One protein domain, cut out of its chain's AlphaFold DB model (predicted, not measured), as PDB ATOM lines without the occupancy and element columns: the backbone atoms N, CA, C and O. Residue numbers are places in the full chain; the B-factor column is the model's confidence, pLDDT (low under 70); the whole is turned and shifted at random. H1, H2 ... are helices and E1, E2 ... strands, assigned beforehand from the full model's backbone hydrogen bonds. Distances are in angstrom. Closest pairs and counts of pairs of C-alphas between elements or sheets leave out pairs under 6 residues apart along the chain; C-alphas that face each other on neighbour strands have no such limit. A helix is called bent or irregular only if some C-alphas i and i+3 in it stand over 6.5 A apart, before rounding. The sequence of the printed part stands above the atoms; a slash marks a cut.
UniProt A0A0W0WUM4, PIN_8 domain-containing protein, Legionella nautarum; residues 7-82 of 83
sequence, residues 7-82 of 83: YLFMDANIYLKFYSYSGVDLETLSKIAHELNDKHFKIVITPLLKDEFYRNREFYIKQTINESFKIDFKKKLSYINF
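What this domain is: This is residues 7 to 82 of the 83 residues of the protein "PIN_8 domain-containing protein" of Legionella nautarum (UniProt A0A0W0WUM4). A flat, loose frame holds the short helix H1 in its middle: H2 lies along one side, the first arm of the long bent helix H3 along the opposite side, and a small pair of parallel strands, E1 and E2, closes one end. The second arm of H3 slants past the far end of H1 and runs on beyond the frame, where residues 69 to 82 stick out as a long free arm. The printed part has 76 residues, with three named helices and two named strands in the order E1, H1, H2, E2, H3, and the class is mostly helix. It is only just loose, close to extended, with a radius of gyration of the C-alphas of 16.8 A, and it spans 53 by 28 by 12 A.

Where its parts are: E1 is residues 7 to 9, beginning at C-alpha 7 at (-23.819, -30.853, 51.444). H1 is residues 12 to 20, 13.5 A from first to last C-alpha. H2 is residues 23 to 37, 22.5 A long, with C-alpha 23 at (-36.733, -42.532, 30.834). E2 is residues 41 to 44, 9.6 A long. H3, residues 47 to 80, was assigned as one helix by its hydrogen bonds but is bent: C-alphas 55 and 58 are 7.3 A apart. Its arms are H3a, residues 47 to 55, 12.3 A, and H3b, residues 58 to 80, 33.6 A, ending at C-alpha 80 at (-39.615, -48.668, 4.863).

How they stand to each other: E1 and E2 are parallel neighbours, their directions at 42 degrees; N 8 and O 42 are 2.8 A apart and N 44 and O 8 2.9 A, within hydrogen-bond range. E1, H1, H2 and E2 form a strand-helix-strand unit, two parallel neighbour strands with helices between them, and its crossover is right-handed. H1 touches H2 at a steep tilt of 53 degrees, opposite ways; the closest C-alphas, of Phe 18 and Asp 25, are 6.2 A apart, and H2 touches with residues 25 to 29 alone. H1 touches H3a at a shallow tilt of 32 degrees, the same way, closest at the C-alphas of Ala 12 and Phe 53, 5.4 A. H1 touches H3b, residues 60 to 64 alone, the same way at 37 degrees, only just a steep tilt; the closest C-alphas, of Ser 20 and Thr 64, are 5.4 A apart. The helix packing is mostly crossed, but only just, with 1 of these 3 pairs at a shallow tilt. H3a and H3b stand at a steep tilt of 41 degrees. H2 is apart from both arms. Every O i to N i+4 pair is within hydrogen-bond range in H3a and H3b, against 9 of 11 in H2 and 2 of 5 in H1, where 6 of 6 O i to N i+3 pairs are within range.

The domain as a whole: The C-alphas of Lys 39 and Phe 82, the two farthest apart, are 53.9 A apart. Residues 33 to 39, of which 33 to 37 belong to H2, also stand free. The four links are tight, and the printed part has no cut. Mean pLDDT of the printed part is 78.8; it is under 70 at residues 21 to 25, 39 and 70 to 82.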
ATOM      1  N   TYR A   7     -23.645 -31.902  52.444       84.50
ATOM      2  CA  TYR A   7     -23.819 -30.853  51.444       84.50
ATOM      3  C   TYR A   7     -23.509 -31.438  50.072       84.50
ATOM      4  O   TYR A   7     -22.405 -31.926  49.840       84.50
ATOM      5  N   LEU A   8     -24.491 -31.400  49.177       84.12
ATOM      6  CA  LEU A   8     -24.375 -31.914  47.822       84.12
ATOM      7  C   LEU A   8     -24.225 -30.742  46.854       84.12
ATOM      8  O   LEU A   8     -25.125 -29.912  46.721       84.12
ATOM      9  N   PHE A   9     -23.093 -30.693  46.162       86.44
ATOM     10  CA  PHE A   9     -22.917 -29.836  44.998       86.44
ATOM     11  C   PHE A   9     -23.123 -30.681  43.740       86.44
ATOM     12  O   PHE A   9     -22.532 -31.750  43.605       86.44
ATOM     13  N   MET A  10     -23.971 -30.207  42.835       84.81
ATOM     14  CA  MET A  10     -24.194 -30.828  41.530       84.81
ATOM     15  C   MET A  10     -23.693 -29.875  40.462       84.81
ATOM     16  O   MET A  10     -23.927 -28.680  40.575       84.81
ATOM     17  N   ASP A  11     -23.031 -30.396  39.437       85.19
ATOM     18  CA  ASP A  11     -22.607 -29.617  38.277       85.19
ATOM     19  C   ASP A  11     -23.814 -29.142  37.445       85.19
ATOM     20  O   ASP A  11     -24.848 -29.817  37.405       85.19
ATOM     21  N   ALA A  12     -23.688 -28.009  36.743       83.94
ATOM     22  CA  ALA A  12     -24.748 -27.473  35.884       83.94
ATOM     23  C   ALA A  12     -25.237 -28.504  34.847       83.94
ATOM     24  O   ALA A  12     -26.439 -28.592  34.583       83.94
ATOM     25  N   ASN A  13     -24.341 -29.346  34.321       84.56
ATOM     26  CA  ASN A  13     -24.684 -30.392  33.357       84.56
ATOM     27  C   ASN A  13     -25.615 -31.461  33.939       84.56
ATOM     28  O   ASN A  13     -26.404 -32.036  33.192       84.56
ATOM     29  N   ILE A  14     -25.573 -31.720  35.250       84.31
ATOM     30  CA  ILE A  14     -26.507 -32.655  35.901       84.31
ATOM     31  C   ILE A  14     -27.932 -32.101  35.810       84.31
ATOM     32  O   ILE A  14     -28.846 -32.818  35.414       84.31
ATOM     33  N   TYR A  15     -28.114 -30.805  36.080       84.62
ATOM     34  CA  TYR A  15     -29.418 -30.153  35.944       84.62
ATOM     35  C   TYR A  15     -29.891 -30.105  34.489       84.62
ATOM     36  O   TYR A  15     -31.069 -30.317  34.209       84.62
ATOM     37  N   LEU A  16     -28.979 -29.834  33.552       86.06
ATOM     38  CA  LEU A  16     -29.293 -29.771  32.123       86.06
ATOM     39  C   LEU A  16     -29.701 -31.141  31.565       86.06
ATOM     40  O   LEU A  16     -30.598 -31.206  30.726       86.06
ATOM     41  N   LYS A  17     -29.125 -32.237  32.074       81.31
ATOM     42  CA  LYS A  17     -29.506 -33.606  31.694       81.31
ATOM     43  C   LYS A  17     -30.956 -33.947  32.031       81.31
ATOM     44  O   LYS A  17     -31.556 -34.715  31.288       81.31
ATOM     45  N   PHE A  18     -31.572 -33.326  33.041       77.38
ATOM     46  CA  PHE A  18     -33.006 -33.527  33.296       77.38
ATOM     47  C   PHE A  18     -33.897 -33.055  32.138       77.38
ATOM     48  O   PHE A  18     -34.983 -33.592  31.947       77.38
ATOM     49  N   TYR A  19     -33.428 -32.112  31.315       77.12
ATOM     50  CA  TYR A  19     -34.142 -31.680  30.110       77.12
ATOM     51  C   TYR A  19     -33.982 -32.639  28.930       77.12
ATOM     52  O   TYR A  19     -34.662 -32.458  27.922       77.12
ATOM     53  N   SER A  20     -33.118 -33.652  29.050       73.25
ATOM     54  CA  SER A  20     -32.980 -34.691  28.030       73.25
ATOM     55  C   SER A  20     -34.136 -35.705  28.043       73.25
ATOM     56  O   SER A  20     -34.281 -36.470  27.092       73.25
ATOM     57  N   TYR A  21     -34.980 -35.687  29.091       63.28
ATOM     58  CA  TYR A  21     -36.168 -36.536  29.279       63.28
ATOM     59  C   TYR A  21     -35.960 -38.020  28.928       63.28
ATOM     60  O   TYR A  21     -36.902 -38.708  28.529       63.28
ATOM     61  N   SER A  22     -34.743 -38.551  29.088       65.50
ATOM     62  CA  SER A  22     -34.533 -39.987  28.951       65.50
ATOM     63  C   SER A  22     -35.279 -40.692  30.092       65.50
ATOM     64  O   SER A  22     -35.305 -40.209  31.227       65.50
ATOM     65  N   GLY A  23     -35.932 -41.828  29.818       59.91
ATOM     66  CA  GLY A  23     -36.733 -42.532  30.834       59.91
ATOM     67  C   GLY A  23     -35.941 -42.917  32.094       59.91
ATOM     68  O   GLY A  23     -36.522 -43.044  33.167       59.91
ATOM     69  N   VAL A  24     -34.614 -43.033  31.980       62.41
ATOM     70  CA  VAL A  24     -33.679 -43.334  33.076       62.41
ATOM     71  C   VAL A  24     -33.471 -42.127  34.010       62.41
ATOM     72  O   VAL A  24     -33.256 -42.291  35.215       62.41
ATOM     73  N   ASP A  25     -33.590 -40.904  33.491       65.81
ATOM     74  CA  ASP A  25     -33.306 -39.681  34.252       65.81
ATOM     75  C   ASP A  25     -34.466 -39.275  35.175       65.81
ATOM     76  O   ASP A  25     -34.237 -38.693  36.238       65.81
ATOM     77  N   LEU A  26     -35.709 -39.633  34.830       71.81
ATOM     78  CA  LEU A  26     -36.896 -39.331  35.646       71.81
ATOM     79  C   LEU A  26     -36.956 -40.160  36.938       71.81
ATOM     80  O   LEU A  26     -37.296 -39.633  37.997       71.81
ATOM     81  N   GLU A  27     -36.591 -41.442  36.875       75.31
ATOM     82  CA  GLU A  27     -36.549 -42.313  38.057       75.31
ATOM     83  C   GLU A  27     -35.463 -41.853  39.043       75.31
ATOM     84  O   GLU A  27     -35.675 -41.792  40.256       75.31
ATOM     85  N   THR A  28     -34.305 -41.459  38.514       75.00
ATOM     86  CA  THR A  28     -33.192 -40.925  39.309       75.00
ATOM     87  C   THR A  28     -33.563 -39.595  39.969       75.00
ATOM     88  O   THR A  28     -33.298 -39.402  41.157       75.00
ATOM     89  N   LEU A  29     -34.242 -38.702  39.240       76.12
ATOM     90  CA  LEU A  29     -34.752 -37.442  39.788       76.12
ATOM     91  C   LEU A  29     -35.743 -37.681  40.937       76.12
ATOM     92  O   LEU A  29     -35.685 -36.988  41.953       76.12
ATOM     93  N   SER A  30     -36.615 -38.686  40.807       78.38
ATOM     94  CA  SER A  30     -37.572 -39.056  41.855       78.38
ATOM     95  C   SER A  30     -36.876 -39.507  43.145       78.38
ATOM     96  O   SER A  30     -37.247 -39.048  44.227       78.38
ATOM     97  N   LYS A  31     -35.815 -40.322  43.043       80.62
ATOM     98  CA  LYS A  31     -35.011 -40.754  44.202       80.62
ATOM     99  C   LYS A  31     -34.349 -39.568  44.905       80.62
ATOM    100  O   LYS A  31     -34.452 -39.440  46.121       80.62
ATOM    101  N   ILE A  32     -33.740 -38.654  44.144       78.25
ATOM    102  CA  ILE A  32     -33.122 -37.436  44.700       78.25
ATOM    103  C   ILE A  32     -34.173 -36.562  45.403       78.25
ATOM    104  O   ILE A  32     -33.920 -36.058  46.496       78.25
ATOM    105  N   ALA A  33     -35.357 -36.401  44.808       79.19
ATOM    106  CA  ALA A  33     -36.449 -35.629  45.399       79.19
ATOM    107  C   ALA A  33     -36.966 -36.240  46.714       79.19
ATOM    108  O   ALA A  33     -37.294 -35.500  47.642       79.19
ATOM    109  N   HIS A  34     -37.015 -37.570  46.811       79.56
ATOM    110  CA  HIS A  34     -37.414 -38.273  48.031       79.56
ATOM    111  C   HIS A  34     -36.408 -38.048  49.171       79.56
ATOM    112  O   HIS A  34     -36.778 -37.568  50.240       79.56
ATOM    113  N   GLU A  35     -35.120 -38.260  48.905       76.00
ATOM    114  CA  GLU A  35     -34.049 -38.107  49.901       76.00
ATOM    115  C   GLU A  35     -33.866 -36.653  50.388       76.00
ATOM    116  O   GLU A  35     -33.465 -36.396  51.532       76.00
ATOM    117  N   LEU A  36     -34.194 -35.673  49.536       77.25
ATOM    118  CA  LEU A  36     -34.261 -34.260  49.921       77.25
ATOM    119  C   LEU A  36     -35.341 -33.997  50.975       77.25
ATOM    120  O   LEU A  36     -35.104 -33.232  51.915       77.25
ATOM    121  N   ASN A  37     -36.511 -34.627  50.835       71.00
ATOM    122  CA  ASN A  37     -37.626 -34.463  51.772       71.00
ATOM    123  C   ASN A  37     -37.307 -35.062  53.146       71.00
ATOM    124  O   ASN A  37     -37.654 -34.467  54.170       71.00
ATOM    125  N   ASP A  38     -36.542 -36.151  53.171       75.00
ATOM    126  CA  ASP A  38     -36.091 -36.807  54.403       75.00
ATOM    127  C   ASP A  38     -34.912 -36.064  55.084       75.00
ATOM    128  O   ASP A  38     -34.484 -36.374  56.205       75.00
ATOM    129  N   LYS A  39     -34.447 -34.963  54.470       67.62
ATOM    130  CA  LYS A  39     -33.411 -34.049  54.982       67.62
ATOM    131  C   LYS A  39     -32.080 -34.757  55.261       67.62
ATOM    132  O   LYS A  39     -31.413 -34.424  56.250       67.62
ATOM    133  N   HIS A  40     -31.704 -35.727  54.428       73.94
ATOM    134  CA  HIS A  40     -30.411 -36.414  54.527       73.94
ATOM    135  C   HIS A  40     -29.256 -35.563  53.989       73.94
ATOM    136  O   HIS A  40     -28.131 -35.653  54.484       73.94
ATOM    137  N   PHE A  41     -29.537 -34.670  53.039       80.50
ATOM    138  CA  PHE A  41     -28.560 -33.733  52.496       80.50
ATOM    139  C   PHE A  41     -29.197 -32.398  52.089       80.50
ATOM    140  O   PHE A  41     -30.413 -32.273  51.956       80.50
ATOM    141  N   LYS A  42     -28.357 -31.378  51.897       81.81
ATOM    142  CA  LYS A  42     -28.726 -30.061  51.366       81.81
ATOM    143  C   LYS A  42     -28.042 -29.843  50.026       81.81
ATOM    144  O   LYS A  42     -26.823 -29.969  49.941       81.81
ATOM    145  N   ILE A  43     -28.808 -29.464  49.005       84.50
ATOM    146  CA  ILE A  43     -28.236 -29.036  47.725       84.50
ATOM    147  C   ILE A  43     -27.682 -27.621  47.869       84.50
ATOM    148  O   ILE A  43     -28.359 -26.722  48.369       84.50
ATOM    149  N   VAL A  44     -26.448 -27.433  47.411       89.50
ATOM    150  CA  VAL A  44     -25.776 -26.135  47.363       89.50
ATOM    151  C   VAL A  44     -25.798 -25.619  45.927       89.50
ATOM    152  O   VAL A  44     -25.368 -26.308  45.006       89.50
ATOM    153  N   ILE A  45     -26.279 -24.388  45.747       89.31
ATOM    154  CA  ILE A  45     -26.312 -23.688  44.457       89.31
ATOM    155  C   ILE A  45     -25.484 -22.412  44.580       89.31
ATOM    156  O   ILE A  45     -25.675 -21.630  45.511       89.31
ATOM    157  N   THR A  46     -24.583 -22.190  43.624       93.06
ATOM    158  CA  THR A  46     -23.803 -20.951  43.512       93.06
ATOM    159  C   THR A  46     -24.374 -20.050  42.411       93.06
ATOM    160  O   THR A  46     -25.027 -20.549  41.487       93.06
ATOM    161  N   PRO A  47     -24.122 -18.726  42.450       94.88
ATOM    162  CA  PRO A  47     -24.509 -17.824  41.363       94.88
ATOM    163  C   PRO A  47     -23.922 -18.243  40.010       94.88
ATOM    164  O   PRO A  47     -24.644 -18.287  39.023       94.88
ATOM    165  N   LEU A  48     -22.651 -18.662  39.988       93.25
ATOM    166  CA  LEU A  48     -21.985 -19.142  38.774       93.25
ATOM    167  C   LEU A  48     -22.718 -20.335  38.147       93.25
ATOM    168  O   LEU A  48     -22.942 -20.353  36.938       93.25
ATOM    169  N   LEU A  49     -23.126 -21.303  38.975       92.69
ATOM    170  CA  LEU A  49     -23.882 -22.464  38.517       92.69
ATOM    171  C   LEU A  49     -25.244 -22.060  37.952       92.69
ATOM    172  O   LEU A  49     -25.666 -22.572  36.917       92.69
ATOM    173  N   LYS A  50     -25.925 -21.129  38.625       93.25
ATOM    174  CA  LYS A  50     -27.203 -20.591  38.158       93.25
ATOM    175  C   LYS A  50     -27.036 -19.954  36.776       93.25
ATOM    176  O   LYS A  50     -27.809 -20.260  35.870       93.25
ATOM    177  N   ASP A  51     -26.012 -19.130  36.597       95.12
ATOM    178  CA  ASP A  51     -25.751 -18.457  35.326       95.12
ATOM    179  C   ASP A  51     -25.404 -19.453  34.216       95.12
ATOM    180  O   ASP A  51     -25.924 -19.348  33.106       95.12
ATOM    181  N   GLU A  52     -24.565 -20.450  34.504       92.25
ATOM    182  CA  GLU A  52     -24.232 -21.512  33.552       92.25
ATOM    183  C   GLU A  52     -25.461 -22.310  33.123       92.25
ATOM    184  O   GLU A  52     -25.690 -22.502  31.926       92.25
ATOM    185  N   PHE A  53     -26.291 -22.700  34.088       93.12
ATOM    186  CA  PHE A  53     -27.548 -23.377  33.820       93.12
ATOM    187  C   PHE A  53     -28.437 -22.552  32.880       93.12
ATOM    188  O   PHE A  53     -28.861 -23.055  31.839       93.12
ATOM    189  N   TYR A  54     -28.691 -21.277  33.195       93.75
ATOM    190  CA  TYR A  54     -29.572 -20.442  32.374       93.75
ATOM    191  C   TYR A  54     -29.009 -20.166  30.977       93.75
ATOM    192  O   TYR A  54     -29.786 -20.175  30.021       93.75
ATOM    193  N   ARG A  55     -27.689 -19.976  30.834       93.50
ATOM    194  CA  ARG A  55     -27.045 -19.802  29.517       93.50
ATOM    195  C   ARG A  55     -27.207 -21.036  28.630       93.50
ATOM    196  O   ARG A  55     -27.459 -20.901  27.435       93.50
ATOM    197  N   ASN A  56     -27.081 -22.228  29.209       92.31
ATOM    198  CA  ASN A  56     -27.023 -23.478  28.449       92.31
ATOM    199  C   ASN A  56     -28.395 -24.152  28.265       92.31
ATOM    200  O   ASN A  56     -28.539 -25.003  27.384       92.31
ATOM    201  N   ARG A  57     -29.412 -23.768  29.051       90.81
ATOM    202  CA  ARG A  57     -30.738 -24.414  29.068       90.81
ATOM    203  C   ARG A  57     -31.379 -24.513  27.684       90.81
ATOM    204  O   ARG A  57     -31.750 -25.599  27.251       90.81
ATOM    205  N   GLU A  58     -31.498 -23.388  26.983       89.31
ATOM    206  CA  GLU A  58     -32.171 -23.330  25.676       89.31
ATOM    207  C   GLU A  58     -31.463 -24.178  24.618       89.31
ATOM    208  O   GLU A  58     -32.102 -24.830  23.792       89.31
ATOM    209  N   PHE A  59     -30.131 -24.193  24.653       89.44
ATOM    210  CA  PHE A  59     -29.329 -25.004  23.751       89.44
ATOM    211  C   PHE A  59     -29.565 -26.501  23.985       89.44
ATOM    212  O   PHE A  59     -29.848 -27.223  23.030       89.44
ATOM    213  N   TYR A  60     -29.521 -26.951  25.242       87.25
ATOM    214  CA  TYR A  60     -29.736 -28.356  25.604       87.25
ATOM    215  C   TYR A  60     -31.150 -28.850  25.279       87.25
ATOM    216  O   TYR A  60     -31.309 -29.957  24.763       87.25
ATOM    217  N   ILE A  61     -32.174 -28.023  25.517       85.69
ATOM    218  CA  ILE A  61     -33.559 -28.349  25.144       85.69
ATOM    219  C   ILE A  61     -33.663 -28.536  23.626       85.69
ATOM    220  O   ILE A  61     -34.171 -29.555  23.157       85.69
ATOM    221  N   LYS A  62     -33.138 -27.586  22.839       86.69
ATOM    222  CA  LYS A  62     -33.158 -27.672  21.369       86.69
ATOM    223  C   LYS A  62     -32.398 -28.892  20.853       86.69
ATOM    224  O   LYS A  62     -32.881 -29.561  19.943       86.69
ATOM    225  N   GLN A  63     -31.229 -29.183  21.424       86.75
ATOM    226  CA  GLN A  63     -30.441 -30.372  21.097       86.75
ATOM    227  C   GLN A  63     -31.247 -31.653  21.334       86.75
ATOM    228  O   GLN A  63     -31.442 -32.422  20.396       86.75
ATOM    229  N   THR A  64     -31.807 -31.813  22.534       83.56
ATOM    230  CA  THR A  64     -32.604 -32.990  22.918       83.56
ATOM    231  C   THR A  64     -33.790 -33.209  21.980       83.56
ATOM    232  O   THR A  64     -34.026 -34.320  21.500       83.56
ATOM    233  N   ILE A  65     -34.545 -32.143  21.693       82.75
ATOM    234  CA  ILE A  65     -35.709 -32.208  20.805       82.75
ATOM    235  C   ILE A  65     -35.275 -32.651  19.402       82.75
ATOM    236  O   ILE A  65     -35.862 -33.565  18.822       82.75
ATOM    237  N   ASN A  66     -34.212 -32.048  18.866       83.06
ATOM    238  CA  ASN A  66     -33.694 -32.391  17.543       83.06
ATOM    239  C   ASN A  66     -33.190 -33.839  17.468       83.06
ATOM    240  O   ASN A  66     -33.406 -34.512  16.459       83.06
ATOM    241  N   GLU A  67     -32.516 -34.327  18.506       79.94
ATOM    242  CA  GLU A  67     -32.066 -35.718  18.590       79.94
ATOM    243  C   GLU A  67     -33.243 -36.692  18.645       79.94
ATOM    244  O   GLU A  67     -33.251 -37.676  17.902       79.94
ATOM    245  N   SER A  68     -34.274 -36.373  19.428       73.25
ATOM    246  CA  SER A  68     -35.503 -37.171  19.515       73.25
ATOM    247  C   SER A  68     -36.185 -37.294  18.148       73.25
ATOM    248  O   SER A  68     -36.485 -38.401  17.697       73.25
ATOM    249  N   PHE A  69     -36.315 -36.183  17.413       73.62
ATOM    250  CA  PHE A  69     -36.858 -36.210  16.053       73.62
ATOM    251  C   PHE A  69     -35.985 -37.017  15.084       73.62
ATOM    252  O   PHE A  69     -36.508 -37.794  14.285       73.62
ATOM    253  N   LYS A  70     -34.651 -36.886  15.145       69.62
ATOM    254  CA  LYS A  70     -33.739 -37.682  14.300       69.62
ATOM    255  C   LYS A  70     -33.895 -39.186  14.545       69.62
ATOM    256  O   LYS A  70     -33.854 -39.960  13.585       69.62
ATOM    257  N   ILE A  71     -34.075 -39.598  15.800       68.88
ATOM    258  CA  ILE A  71     -34.310 -41.000  16.170       68.88
ATOM    259  C   ILE A  71     -35.615 -41.507  15.540       68.88
ATOM    260  O   ILE A  71     -35.609 -42.579  14.923       68.88
ATOM    261  N   ASP A  72     -36.694 -40.727  15.605       68.88
ATOM    262  CA  ASP A  72     -37.984 -41.088  15.001       68.88
ATOM    263  C   ASP A  72     -37.902 -41.227  13.476       68.88
ATOM    264  O   ASP A  72     -38.397 -42.209  12.908       68.88
ATOM    265  N   PHE A  73     -37.204 -40.309  12.798       66.94
ATOM    266  CA  PHE A  73     -36.971 -40.407  11.354       66.94
ATOM    267  C   PHE A  73     -36.168 -41.659  10.979       66.94
ATOM    268  O   PHE A  73     -36.526 -42.360  10.027       66.94
ATOM    269  N   LYS A  74     -35.113 -41.985  11.738       65.06
ATOM    270  CA  LYS A  74     -34.282 -43.171  11.482       65.06
ATOM    271  C   LYS A  74     -35.065 -44.472  11.689       65.06
ATOM    272  O   LYS A  74     -34.959 -45.377  10.861       65.06
ATOM    273  N   LYS A  75     -35.907 -44.544  12.729       65.44
ATOM    274  CA  LYS A  75     -36.855 -45.656  12.924       65.44
ATOM    275  C   LYS A  75     -37.799 -45.785  11.731       65.44
ATOM    276  O   LYS A  75     -37.918 -46.869  11.166       65.44
ATOM    277  N   LYS A  76     -38.423 -44.691  11.290       63.22
ATOM    278  CA  LYS A  76     -39.367 -44.715  10.161       63.22
ATOM    279  C   LYS A  76     -38.718 -45.199   8.858       63.22
ATOM    280  O   LYS A  76     -39.314 -46.011   8.157       63.22
ATOM    281  N   LEU A  77     -37.486 -44.775   8.576       61.66
ATOM    282  CA  LEU A  77     -36.705 -45.244   7.423       61.66
ATOM    283  C   LEU A  77     -36.353 -46.734   7.513       61.66
ATOM    284  O   LEU A  77     -36.438 -47.431   6.505       61.66
ATOM    285  N   SER A  78     -36.023 -47.248   8.704       65.00
ATOM    286  CA  SER A  78     -35.798 -48.691   8.862       65.00
ATOM    287  C   SER A  78     -37.043 -49.515   8.525       65.00
ATOM    288  O   SER A  78     -36.911 -50.514   7.836       65.00
ATOM    289  N   TYR A  79     -38.254 -49.074   8.884       60.16
ATOM    290  CA  TYR A  79     -39.483 -49.806   8.541       60.16
ATOM    291  C   TYR A  79     -39.821 -49.795   7.045       60.16
ATOM    292  O   TYR A  79     -40.497 -50.704   6.571       60.16
ATOM    293  N   ILE A  80     -39.377 -48.775   6.309       64.62
ATOM    294  CA  ILE A  80     -39.615 -48.668   4.863       64.62
ATOM    295  C   ILE A  80     -38.662 -49.586   4.089       64.62
ATOM    296  O   ILE A  80     -39.084 -50.194   3.118       64.62
ATOM    297  N   ASN A  81     -37.420 -49.757   4.547       59.41
ATOM    298  CA  ASN A  81     -36.416 -50.591   3.869       59.41
ATOM    299  C   ASN A  81     -36.578 -52.111   4.101       59.41
ATOM    300  O   ASN A  81     -35.788 -52.888   3.570       59.41
ATOM    301  N   PHE A  82     -37.562 -52.537   4.900       53.00
ATOM    302  CA  PHE A  82     -37.904 -53.950   5.134       53.00
ATOM    303  C   PHE A  82     -39.230 -54.376   4.463       53.00
ATOM    304  O   PHE A  82     -39.719 -55.473   4.734       53.00
TER     305      PHE A  82